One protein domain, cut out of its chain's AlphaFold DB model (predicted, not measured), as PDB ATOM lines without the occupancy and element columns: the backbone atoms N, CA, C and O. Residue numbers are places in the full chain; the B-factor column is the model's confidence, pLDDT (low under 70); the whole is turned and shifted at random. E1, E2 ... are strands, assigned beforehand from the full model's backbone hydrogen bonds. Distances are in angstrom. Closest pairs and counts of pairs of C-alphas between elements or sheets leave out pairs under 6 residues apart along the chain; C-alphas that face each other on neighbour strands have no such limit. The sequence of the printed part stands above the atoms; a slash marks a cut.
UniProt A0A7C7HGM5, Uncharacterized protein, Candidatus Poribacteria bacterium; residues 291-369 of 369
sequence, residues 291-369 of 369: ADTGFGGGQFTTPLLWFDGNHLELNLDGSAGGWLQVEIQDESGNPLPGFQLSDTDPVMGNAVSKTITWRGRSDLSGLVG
ATOM      1  N   ALA A 291     -11.992  50.061 173.841       94.06
ATOM      2  CA  ALA A 291     -12.228  50.754 175.101       94.06
ATOM      3  C   ALA A 291     -13.467  50.135 175.763       94.06
ATOM      4  O   ALA A 291     -14.595  50.551 175.499       94.06
ATOM      5  N   ASP A 292     -13.254  49.099 176.573       93.38
ATOM      6  CA  ASP A 292     -14.341  48.365 177.223       93.38
ATOM      7  C   ASP A 292     -14.734  49.007 178.559       93.38
ATOM      8  O   ASP A 292     -13.883  49.457 179.330       93.38
ATOM      9  N   THR A 293     -16.029  48.980 178.880       93.75
ATOM     10  CA  THR A 293     -16.551  49.381 180.194       93.75
ATOM     11  C   THR A 293     -17.423  48.270 180.768       93.75
ATOM     12  O   THR A 293     -18.119  47.560 180.045       93.75
ATOM     13  N   GLY A 294     -17.412  48.125 182.095       92.88
ATOM     14  CA  GLY A 294     -18.407  47.311 182.797       92.88
ATOM     15  C   GLY A 294     -19.741  48.051 182.954       92.88
ATOM     16  O   GLY A 294     -19.918  49.155 182.440       92.88
ATOM     17  N   PHE A 295     -20.651  47.492 183.757       92.25
ATOM     18  CA  PHE A 295     -21.961  48.097 184.063       92.25
ATOM     19  C   PHE A 295     -21.898  49.511 184.663       92.25
ATOM     20  O   PHE A 295     -22.882  50.238 184.591       92.25
ATOM     21  N   GLY A 296     -20.764  49.905 185.251       93.69
ATOM     22  CA  GLY A 296     -20.553  51.255 185.781       93.69
ATOM     23  C   GLY A 296     -20.363  52.340 184.714       93.69
ATOM     24  O   GLY A 296     -20.260  53.508 185.072       93.69
ATOM     25  N   GLY A 297     -20.313  51.971 183.429       94.94
ATOM     26  CA  GLY A 297     -20.007  52.894 182.342       94.94
ATOM     27  C   GLY A 297     -18.536  53.310 182.313       94.94
ATOM     28  O   GLY A 297     -17.696  52.801 183.061       94.94
ATOM     29  N   GLY A 298     -18.225  54.241 181.419       95.50
ATOM     30  CA  GLY A 298     -16.902  54.823 181.252       95.50
ATOM     31  C   GLY A 298     -16.937  55.950 180.227       95.50
ATOM     32  O   GLY A 298     -17.876  56.053 179.441       95.50
ATOM     33  N   GLN A 299     -15.912  56.794 180.245       95.75
ATOM     34  CA  GLN A 299     -15.716  57.846 179.255       95.75
ATOM     35  C   GLN A 299     -14.231  57.976 178.941       95.75
ATOM     36  O   GLN A 299     -13.381  57.705 179.793       95.75
ATOM     37  N   PHE A 300     -13.924  58.413 177.729       96.19
ATOM     38  CA  PHE A 300     -12.585  58.815 177.337       96.19
ATOM     39  C   PHE A 300     -12.686  59.928 176.298       96.19
ATOM     40  O   PHE A 300     -13.701  60.053 175.613       96.19
ATOM     41  N   THR A 301     -11.617  60.703 176.174       96.50
ATOM     42  CA  THR A 301     -11.466  61.720 175.134       96.50
ATOM     43  C   THR A 301     -10.379  61.251 174.178       96.50
ATOM     44  O   THR A 301      -9.345  60.729 174.609       96.50
ATOM     45  N   THR A 302     -10.611  61.382 172.874       95.81
ATOM     46  CA  THR A 302      -9.574  61.114 171.876       95.81
ATOM     47  C   THR A 302      -8.500  62.204 171.927       95.81
ATOM     48  O   THR A 302      -8.748  63.304 172.419       95.81
ATOM     49  N   PRO A 303      -7.310  61.967 171.357       93.94
ATOM     50  CA  PRO A 303      -6.489  63.071 170.877       93.94
ATOM     51  C   PRO A 303      -7.278  63.937 169.884       93.94
ATOM     52  O   PRO A 303      -8.292  63.492 169.338       93.94
ATOM     53  N   LEU A 304      -6.778  65.141 169.604       94.44
ATOM     54  CA  LEU A 304      -7.267  65.929 168.473       94.44
ATOM     55  C   LEU A 304      -7.180  65.103 167.182       94.44
ATOM     56  O   LEU A 304      -6.224  64.347 166.977       94.44
ATOM     57  N   LEU A 305      -8.208  65.220 166.346       93.69
ATOM     58  CA  LEU A 305      -8.349  64.456 165.114       93.69
ATOM     59  C   LEU A 305      -8.321  65.413 163.928       93.69
ATOM     60  O   LEU A 305      -9.140  66.319 163.854       93.69
ATOM     61  N   TRP A 306      -7.418  65.145 162.993       92.31
ATOM     62  CA  TRP A 306      -7.368  65.779 161.682       92.31
ATOM     63  C   TRP A 306      -8.018  64.830 160.687       92.31
ATOM     64  O   TRP A 306      -7.679  63.644 160.655       92.31
ATOM     65  N   PHE A 307      -8.968  65.322 159.900       94.44
ATOM     66  CA  PHE A 307      -9.718  64.486 158.972       94.44
ATOM     67  C   PHE A 307     -10.171  65.267 157.739       94.44
ATOM     68  O   PHE A 307     -10.504  66.443 157.829       94.44
ATOM     69  N   ASP A 308     -10.259  64.557 156.611       94.81
ATOM     70  CA  ASP A 308     -10.780  65.071 155.333       94.81
ATOM     71  C   ASP A 308     -12.204  64.559 155.024       94.81
ATOM     72  O   ASP A 308     -12.789  64.869 153.985       94.81
ATOM     73  N   GLY A 309     -12.748  63.701 155.896       94.81
ATOM     74  CA  GLY A 309     -14.093  63.135 155.775       94.81
ATOM     75  C   GLY A 309     -15.200  64.110 156.185       94.81
ATOM     76  O   GLY A 309     -14.947  65.192 156.700       94.81
ATOM     77  N   ASN A 310     -16.457  63.713 155.991       97.00
ATOM     78  CA  ASN A 310     -17.623  64.545 156.310       97.00
ATOM     79  C   ASN A 310     -18.576  63.916 157.333       97.00
ATOM     80  O   ASN A 310     -19.686  64.406 157.493       97.00
ATOM     81  N   HIS A 311     -18.190  62.826 157.990       97.75
ATOM     82  CA  HIS A 311     -18.975  62.192 159.045       97.75
ATOM     83  C   HIS A 311     -18.078  61.332 159.937       97.75
ATOM     84  O   HIS A 311     -16.977  60.946 159.544       97.75
ATOM     85  N   LEU A 312     -18.567  61.027 161.140       97.50
ATOM     86  CA  LEU A 312     -17.922  60.110 162.074       97.50
ATOM     87  C   LEU A 312     -18.568  58.728 161.972       97.50
ATOM     88  O   LEU A 312     -19.784  58.597 162.127       97.50
ATOM     89  N   GLU A 313     -17.749  57.699 161.775       97.12
ATOM     90  CA  GLU A 313     -18.156  56.300 161.884       97.12
ATOM     91  C   GLU A 313     -17.474  55.647 163.086       97.12
ATOM     92  O   GLU A 313     -16.272  55.812 163.291       97.12
ATOM     93  N   LEU A 314     -18.234  54.883 163.875       96.50
ATOM     94  CA  LEU A 314     -17.700  54.125 165.002       96.50
ATOM     95  C   LEU A 314     -17.802  52.621 164.785       96.50
ATOM     96  O   LEU A 314     -18.826  52.095 164.342       96.50
ATOM     97  N   ASN A 315     -16.744  51.931 165.195       96.69
ATOM     98  CA  ASN A 315     -16.752  50.503 165.446       96.69
ATOM     99  C   ASN A 315     -17.170  50.277 166.908       96.69
ATOM    100  O   ASN A 315     -16.436  50.665 167.814       96.69
ATOM    101  N   LEU A 316     -18.347  49.695 167.149       96.38
ATOM    102  CA  LEU A 316     -18.876  49.489 168.501       96.38
ATOM    103  C   LEU A 316     -19.518  48.113 168.702       96.38
ATOM    104  O   LEU A 316     -20.051  47.502 167.770       96.38
ATOM    105  N   ASP A 317     -19.511  47.663 169.954       96.00
ATOM    106  CA  ASP A 317     -20.266  46.508 170.429       96.00
ATOM    107  C   ASP A 317     -20.961  46.848 171.750       96.00
ATOM    108  O   ASP A 317     -20.378  46.767 172.827       96.00
ATOM    109  N   GLY A 318     -22.221  47.267 171.661       94.88
ATOM    110  CA  GLY A 318     -23.062  47.511 172.828       94.88
ATOM    111  C   GLY A 318     -23.664  46.237 173.424       94.88
ATOM    112  O   GLY A 318     -24.379  46.326 174.419       94.88
ATOM    113  N   SER A 319     -23.436  45.047 172.854       92.00
ATOM    114  CA  SER A 319     -24.174  43.838 173.242       92.00
ATOM    115  C   SER A 319     -25.700  44.100 173.285       92.00
ATOM    116  O   SER A 319     -26.230  44.855 172.468       92.00
ATOM    117  N   ALA A 320     -26.433  43.474 174.210       92.50
ATOM    118  CA  ALA A 320     -27.891  43.580 174.304       92.50
ATOM    119  C   ALA A 320     -28.409  44.868 174.977       92.50
ATOM    120  O   ALA A 320     -29.556  45.241 174.749       92.50
ATOM    121  N   GLY A 321     -27.610  45.521 175.829       93.12
ATOM    122  CA  GLY A 321     -28.076  46.632 176.680       93.12
ATOM    123  C   GLY A 321     -27.118  47.817 176.793       93.12
ATOM    124  O   GLY A 321     -27.385  48.751 177.544       93.12
ATOM    125  N   GLY A 322     -25.995  47.771 176.083       95.50
ATOM    126  CA  GLY A 322     -25.011  48.839 176.038       95.50
ATOM    127  C   GLY A 322     -25.374  49.902 175.009       95.50
ATOM    128  O   GLY A 322     -25.998  49.648 173.974       95.50
ATOM    129  N   TRP A 323     -24.946  51.112 175.317       95.31
ATOM    130  CA  TRP A 323     -25.137  52.303 174.512       95.31
ATOM    131  C   TRP A 323     -23.935  53.222 174.711       95.31
ATOM    132  O   TRP A 323     -23.167  53.054 175.660       95.31
ATOM    133  N   LEU A 324     -23.776  54.187 173.815       96.06
ATOM    134  CA  LEU A 324     -22.802  55.260 173.964       96.06
ATOM    135  C   LEU A 324     -23.408  56.595 173.527       96.06
ATOM    136  O   LEU A 324     -24.434  56.640 172.844       96.06
ATOM    137  N   GLN A 325     -22.756  57.679 173.924       96.94
ATOM    138  CA  GLN A 325     -22.983  59.026 173.411       96.94
ATOM    139  C   GLN A 325     -21.644  59.596 172.952       96.94
ATOM    140  O   GLN A 325     -20.587  59.128 173.376       96.94
ATOM    141  N   VAL A 326     -21.693  60.585 172.063       97.75
ATOM    142  CA  VAL A 326     -20.500  61.185 171.467       97.75
ATOM    143  C   VAL A 326     -20.695  62.682 171.397       97.75
ATOM    144  O   VAL A 326     -21.697  63.153 170.861       97.75
ATOM    145  N   GLU A 327     -19.711  63.429 171.865       97.81
ATOM    146  CA  GLU A 327     -19.613  64.851 171.577       97.81
ATOM    147  C   GLU A 327     -18.332  65.183 170.833       97.81
ATOM    148  O   GLU A 327     -17.353  64.439 170.898       97.81
ATOM    149  N   ILE A 328     -18.357  66.304 170.117       97.88
ATOM    150  CA  ILE A 328     -17.168  66.889 169.502       97.88
ATOM    151  C   ILE A 328     -16.751  68.078 170.359       97.88
ATOM    152  O   ILE A 328     -17.574  68.948 170.643       97.88
ATOM    153  N   GLN A 329     -15.486  68.101 170.765       97.69
ATOM    154  CA  GLN A 329     -14.903  69.151 171.596       97.69
ATOM    155  C   GLN A 329     -13.896  69.987 170.795       97.69
ATOM    156  O   GLN A 329     -13.311  69.498 169.826       97.69
ATOM    157  N   ASP A 330     -13.691  71.237 171.207       95.62
ATOM    158  CA  ASP A 330     -12.566  72.059 170.759       95.62
ATOM    159  C   ASP A 330     -11.242  71.643 171.440       95.62
ATOM    160  O   ASP A 330     -11.197  70.769 172.309       95.62
ATOM    161  N   GLU A 331     -10.140  72.297 171.068       95.81
ATOM    162  CA  GLU A 331      -8.809  72.079 171.657       95.81
ATOM    163  C   GLU A 331      -8.712  72.381 173.161       95.81
ATOM    164  O   GLU A 331      -7.784  71.922 173.825       95.81
ATOM    165  N   SER A 332      -9.670  73.133 173.704       96.62
ATOM    166  CA  SER A 332      -9.786  73.442 175.130       96.62
ATOM    167  C   SER A 332     -10.692  72.453 175.876       96.62
ATOM    168  O   SER A 332     -10.867  72.587 177.087       96.62
ATOM    169  N   GLY A 333     -11.254  71.454 175.185       96.56
ATOM    170  CA  GLY A 333     -12.171  70.467 175.751       96.56
ATOM    171  C   GLY A 333     -13.612  70.962 175.895       96.56
ATOM    172  O   GLY A 333     -14.404  70.319 176.583       96.56
ATOM    173  N   ASN A 334     -13.977  72.091 175.279       97.69
ATOM    174  CA  ASN A 334     -15.355  72.575 175.311       97.69
ATOM    175  C   ASN A 334     -16.181  71.900 174.210       97.69
ATOM    176  O   ASN A 334     -15.762  71.911 173.050       97.69
ATOM    177  N   PRO A 335     -17.378  71.373 174.516       97.75
ATOM    178  CA  PRO A 335     -18.270  70.823 173.504       97.75
ATOM    179  C   PRO A 335     -18.683  71.867 172.458       97.75
ATOM    180  O   PRO A 335     -19.092  72.982 172.795       97.75
ATOM    181  N   LEU A 336     -18.638  71.494 171.180       97.62
ATOM    182  CA  LEU A 336     -19.068  72.353 170.081       97.62
ATOM    183  C   LEU A 336     -20.606  72.442 170.021       97.62
ATOM    184  O   LEU A 336     -21.293  71.414 170.090       97.62
ATOM    185  N   PRO A 337     -21.189  73.644 169.829       96.81
ATOM    186  CA  PRO A 337     -22.634  73.803 169.705       96.81
ATOM    187  C   PRO A 337     -23.234  72.941 168.586       96.81
ATOM    188  O   PRO A 337     -22.840  73.036 167.425       96.81
ATOM    189  N   GLY A 338     -24.237  72.129 168.927       96.81
ATOM    190  CA  GLY A 338     -24.897  71.220 167.987       96.81
ATOM    191  C   GLY A 338     -24.226  69.854 167.826       96.81
ATOM    192  O   GLY A 338     -24.764  69.041 167.075       96.81
ATOM    193  N   PHE A 339     -23.118  69.613 168.535       97.94
ATOM    194  CA  PHE A 339     -22.403  68.336 168.620       97.94
ATOM    195  C   PHE A 339     -22.171  67.905 170.079       97.94
ATOM    196  O   PHE A 339     -21.211  67.199 170.367       97.94
ATOM    197  N   GLN A 340     -23.018  68.347 171.012       98.00
ATOM    198  CA  GLN A 340     -22.928  67.991 172.435       98.00
ATOM    199  C   GLN A 340     -23.476  66.581 172.692       98.00
ATOM    200  O   GLN A 340     -24.260  66.067 171.894       98.00
ATOM    201  N   LEU A 341     -23.176  65.993 173.857       97.62
ATOM    202  CA  LEU A 341     -23.750  64.697 174.266       97.62
ATOM    203  C   LEU A 341     -25.287  64.709 174.278       97.62
ATOM    204  O   LEU A 341     -25.936  63.722 173.939       97.62
ATOM    205  N   SER A 342     -25.882  65.840 174.665       97.25
ATOM    206  CA  SER A 342     -27.335  66.046 174.661       97.25
ATOM    207  C   SER A 342     -27.927  66.175 173.255       97.25
ATOM    208  O   SER A 342     -29.140  66.048 173.091       97.25
ATOM    209  N   ASP A 343     -27.083  66.423 172.252       98.00
ATOM    210  CA  ASP A 343     -27.465  66.506 170.849       98.00
ATOM    211  C   ASP A 343     -27.305  65.159 170.126       98.00
ATOM    212  O   ASP A 343     -27.865  65.012 169.041       98.00
ATOM    213  N   THR A 344     -26.575  64.186 170.695       98.19
ATOM    214  CA  THR A 344     -26.338  62.868 170.082       98.19
ATOM    215  C   THR A 344     -27.622  62.048 170.005       98.19
ATOM    216  O   THR A 344     -28.321  61.864 171.004       98.19
ATOM    217  N   ASP A 345     -27.900  61.473 168.837       98.06
ATOM    218  CA  ASP A 345     -28.968  60.484 168.706       98.06
ATOM    219  C   ASP A 345     -28.565  59.142 169.361       98.06
ATOM    220  O   ASP A 345     -27.375  58.855 169.510       98.06
ATOM    221  N   PRO A 346     -29.520  58.272 169.747       95.19
ATOM    222  CA  PRO A 346     -29.206  57.028 170.452       95.19
ATOM    223  C   PRO A 346     -28.234  56.099 169.698       95.19
ATOM    224  O   PRO A 346     -28.560  55.534 168.647       95.19
ATOM    225  N   VAL A 347     -27.057  55.839 170.281       97.12
ATOM    226  CA  VAL A 347     -26.055  54.927 169.707       97.12
ATOM    227  C   VAL A 347     -26.050  53.590 170.452       97.12
ATOM    228  O   VAL A 347     -25.449  53.446 171.508       97.12
ATOM    229  N   MET A 348     -26.726  52.588 169.880       96.00
ATOM    230  CA  MET A 348     -26.810  51.211 170.410       96.00
ATOM    231  C   MET A 348     -26.450  50.146 169.356       96.00
ATOM    232  O   MET A 348     -26.438  50.442 168.155       96.00
ATOM    233  N   GLY A 349     -26.244  48.900 169.787       95.31
ATOM    234  CA  GLY A 349     -26.083  47.726 168.917       95.31
ATOM    235  C   GLY A 349     -24.628  47.327 168.643       95.31
ATOM    236  O   GLY A 349     -23.714  47.779 169.324       95.31
ATOM    237  N   ASN A 350     -24.423  46.464 167.644       96.25
ATOM    238  CA  ASN A 350     -23.108  45.957 167.244       96.25
ATOM    239  C   ASN A 350     -22.854  46.268 165.763       96.25
ATOM    240  O   ASN A 350     -23.583  45.785 164.896       96.25
ATOM    241  N   ALA A 351     -21.853  47.100 165.480       95.88
ATOM    242  CA  ALA A 351     -21.552  47.575 164.136       95.88
ATOM    243  C   ALA A 351     -20.050  47.816 163.955       95.88
ATOM    244  O   ALA A 351     -19.396  48.366 164.837       95.88
ATOM    245  N   VAL A 352     -19.510  47.440 162.795       96.31
ATOM    246  CA  VAL A 352     -18.103  47.710 162.440       96.31
ATOM    247  C   VAL A 352     -17.883  49.121 161.891       96.31
ATOM    248  O   VAL A 352     -16.766  49.616 161.929       96.31
ATOM    249  N   SER A 353     -18.948  49.761 161.410       95.88
ATOM    250  CA  SER A 353     -18.980  51.153 160.968       95.88
ATOM    251  C   SER A 353     -20.417  51.662 161.140       95.88
ATOM    252  O   SER A 353     -21.333  51.256 160.422       95.88
ATOM    253  N   LYS A 354     -20.646  52.453 162.190       97.00
ATOM    254  CA  LYS A 354     -21.925  53.110 162.475       97.00
ATOM    255  C   LYS A 354     -21.747  54.613 162.394       97.00
ATOM    256  O   LYS A 354     -21.017  55.180 163.204       97.00
ATOM    257  N   THR A 355     -22.452  55.247 161.467       98.06
ATOM    258  CA  THR A 355     -22.491  56.706 161.360       98.06
ATOM    259  C   THR A 355     -23.123  57.316 162.607       98.06
ATOM    260  O   THR A 355     -24.211  56.910 163.024       98.06
ATOM    261  N   ILE A 356     -22.436  58.289 163.194       98.38
ATOM    262  CA  ILE A 356     -22.917  59.052 164.345       98.38
ATOM    263  C   ILE A 356     -23.680  60.276 163.858       98.38
ATOM    264  O   ILE A 356     -23.277  60.940 162.901       98.38
ATOM    265  N   THR A 357     -24.804  60.552 164.516       98.50
ATOM    266  CA  THR A 357     -25.675  61.676 164.193       98.50
ATOM    267  C   THR A 357     -26.001  62.496 165.434       98.50
ATOM    268  O   THR A 357     -26.140  61.968 166.540       98.50
ATOM    269  N   TRP A 358     -26.147  63.802 165.221       98.56
ATOM    270  CA  TRP A 358     -26.601  64.765 166.212       98.56
ATOM    271  C   TRP A 358     -27.868  65.446 165.701       98.56
ATOM    272  O   TRP A 358     -27.832  66.210 164.726       98.56
ATOM    273  N   ARG A 359     -29.007  65.140 166.331       97.62
ATOM    274  CA  ARG A 359     -30.351  65.567 165.905       97.62
ATOM    275  C   ARG A 359     -30.621  65.264 164.423       97.62
ATOM    276  O   ARG A 359     -31.093  66.122 163.676       97.62
ATOM    277  N   GLY A 360     -30.259  64.061 163.983       97.44
ATOM    278  CA  GLY A 360     -30.407  63.579 162.609       97.44
ATOM    279  C   GLY A 360     -29.363  64.092 161.610       97.44
ATOM    280  O   GLY A 360     -29.473  63.786 160.424       97.44
ATOM    281  N   ARG A 361     -28.356  64.864 162.043       97.44
ATOM    282  CA  ARG A 361     -27.287  65.388 161.174       97.44
ATOM    283  C   ARG A 361     -25.985  64.625 161.394       97.44
ATOM    284  O   ARG A 361     -25.582  64.453 162.537       97.44
ATOM    285  N   SER A 362     -25.312  64.225 160.319       97.75
ATOM    286  CA  SER A 362     -23.978  63.596 160.356       97.75
ATOM    287  C   SER A 362     -22.886  64.429 159.685       97.75
ATOM    288  O   SER A 362     -21.732  64.021 159.717       97.75
ATOM    289  N   ASP A 363     -23.238  65.557 159.057       97.88
ATOM    290  CA  ASP A 363     -22.297  66.356 158.274       97.88
ATOM    291  C   ASP A 363     -21.290  67.089 159.167       97.88
ATOM    292  O   ASP A 363     -21.658  67.942 159.978       97.88
ATOM    293  N   LEU A 364     -20.017  66.756 158.978       97.81
ATOM    294  CA  LEU A 364     -18.856  67.344 159.638       97.81
ATOM    295  C   LEU A 364     -17.991  68.161 158.671       97.81
ATOM    296  O   LEU A 364     -16.903  68.581 159.049       97.81
ATOM    297  N   SER A 365     -18.452  68.430 157.442       97.25
ATOM    298  CA  SER A 365     -17.664  69.161 156.433       97.25
ATOM    299  C   SER A 365     -17.192  70.538 156.920       97.25
ATOM    300  O   SER A 365     -16.137  71.014 156.515       97.25
ATOM    301  N   GLY A 366     -17.958  71.185 157.809       95.75
ATOM    302  CA  GLY A 366     -17.595  72.472 158.415       95.75
ATOM    303  C   GLY A 366     -16.519  72.401 159.506       95.75
ATOM    304  O   GLY A 366     -16.115  73.448 160.000       95.75
ATOM    305  N   LEU A 367     -16.090  71.197 159.893       95.75
ATOM    306  CA  LEU A 367     -15.078  70.930 160.920       95.75
ATOM    307  C   LEU A 367     -13.811  70.271 160.345       95.75
ATOM    308  O   LEU A 367     -12.936  69.890 161.113       95.75
ATOM    309  N   VAL A 368     -13.732  70.106 159.021       95.44
ATOM    310  CA  VAL A 368     -12.564  69.541 158.329       95.44
ATOM    311  C   VAL A 368     -11.332  70.413 158.563       95.44
ATOM    312  O   VAL A 368     -11.399  71.633 158.376       95.44
ATOM    313  N   GLY A 369     -10.205  69.766 158.865       88.69
ATOM    314  CA  GLY A 369      -8.886  70.399 158.945       88.69
ATOM    315  C   GLY A 369      -8.122  70.155 160.230       88.69
ATOM    316  O   GLY A 369      -8.729  69.759 161.245       88.69
TER     317      GLY A 369
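Overview. This is residues 291 to 369 of the 369 residues of an uncharacterized protein of Candidatus Poribacteria bacterium (UniProt A0A7C7HGM5). This is a domain with little regular structure, mostly long loops, with one two-stranded antiparallel ribbon, E1 and then E2, along one side. The 32 residues linking the strands make a long loop that runs away from the ribbon and back. The printed part has 79 residues, 11 of them in named strands, and no named helix; the class is all strand. It is compact, with a radius of gyration of the C-alphas of 12.8 A, yet only just elongated, spanning 35 by 23 by 21 A.

Along the chain. Find C-alpha 313 at (-18.156, 56.300, 161.884); from there E1, residues 313 to 317, runs 13.2 A. E2, residues 350 to 355, runs 12.3 A to C-alpha 355 at (-22.491, 56.706, 161.360).

Arrangement. Look across the hairpin E1 and E2: the strands are antiparallel, their directions at 161 degrees. C-alphas 315 and 352 face each other at 4.3 A. N 314 and O 354 are within hydrogen-bond range at 2.9 A, as are N 354 and O 314 at 2.8 A. Within the long link, residues 323 to 324 pair antiparallel with residues 347 to 348.

Size, cuts and confidence. The C-alphas farthest apart, of Ala 320 and Gly 369, are 36.3 A apart. The printed part has no cut, and no printed residue is under 70 in pLDDT.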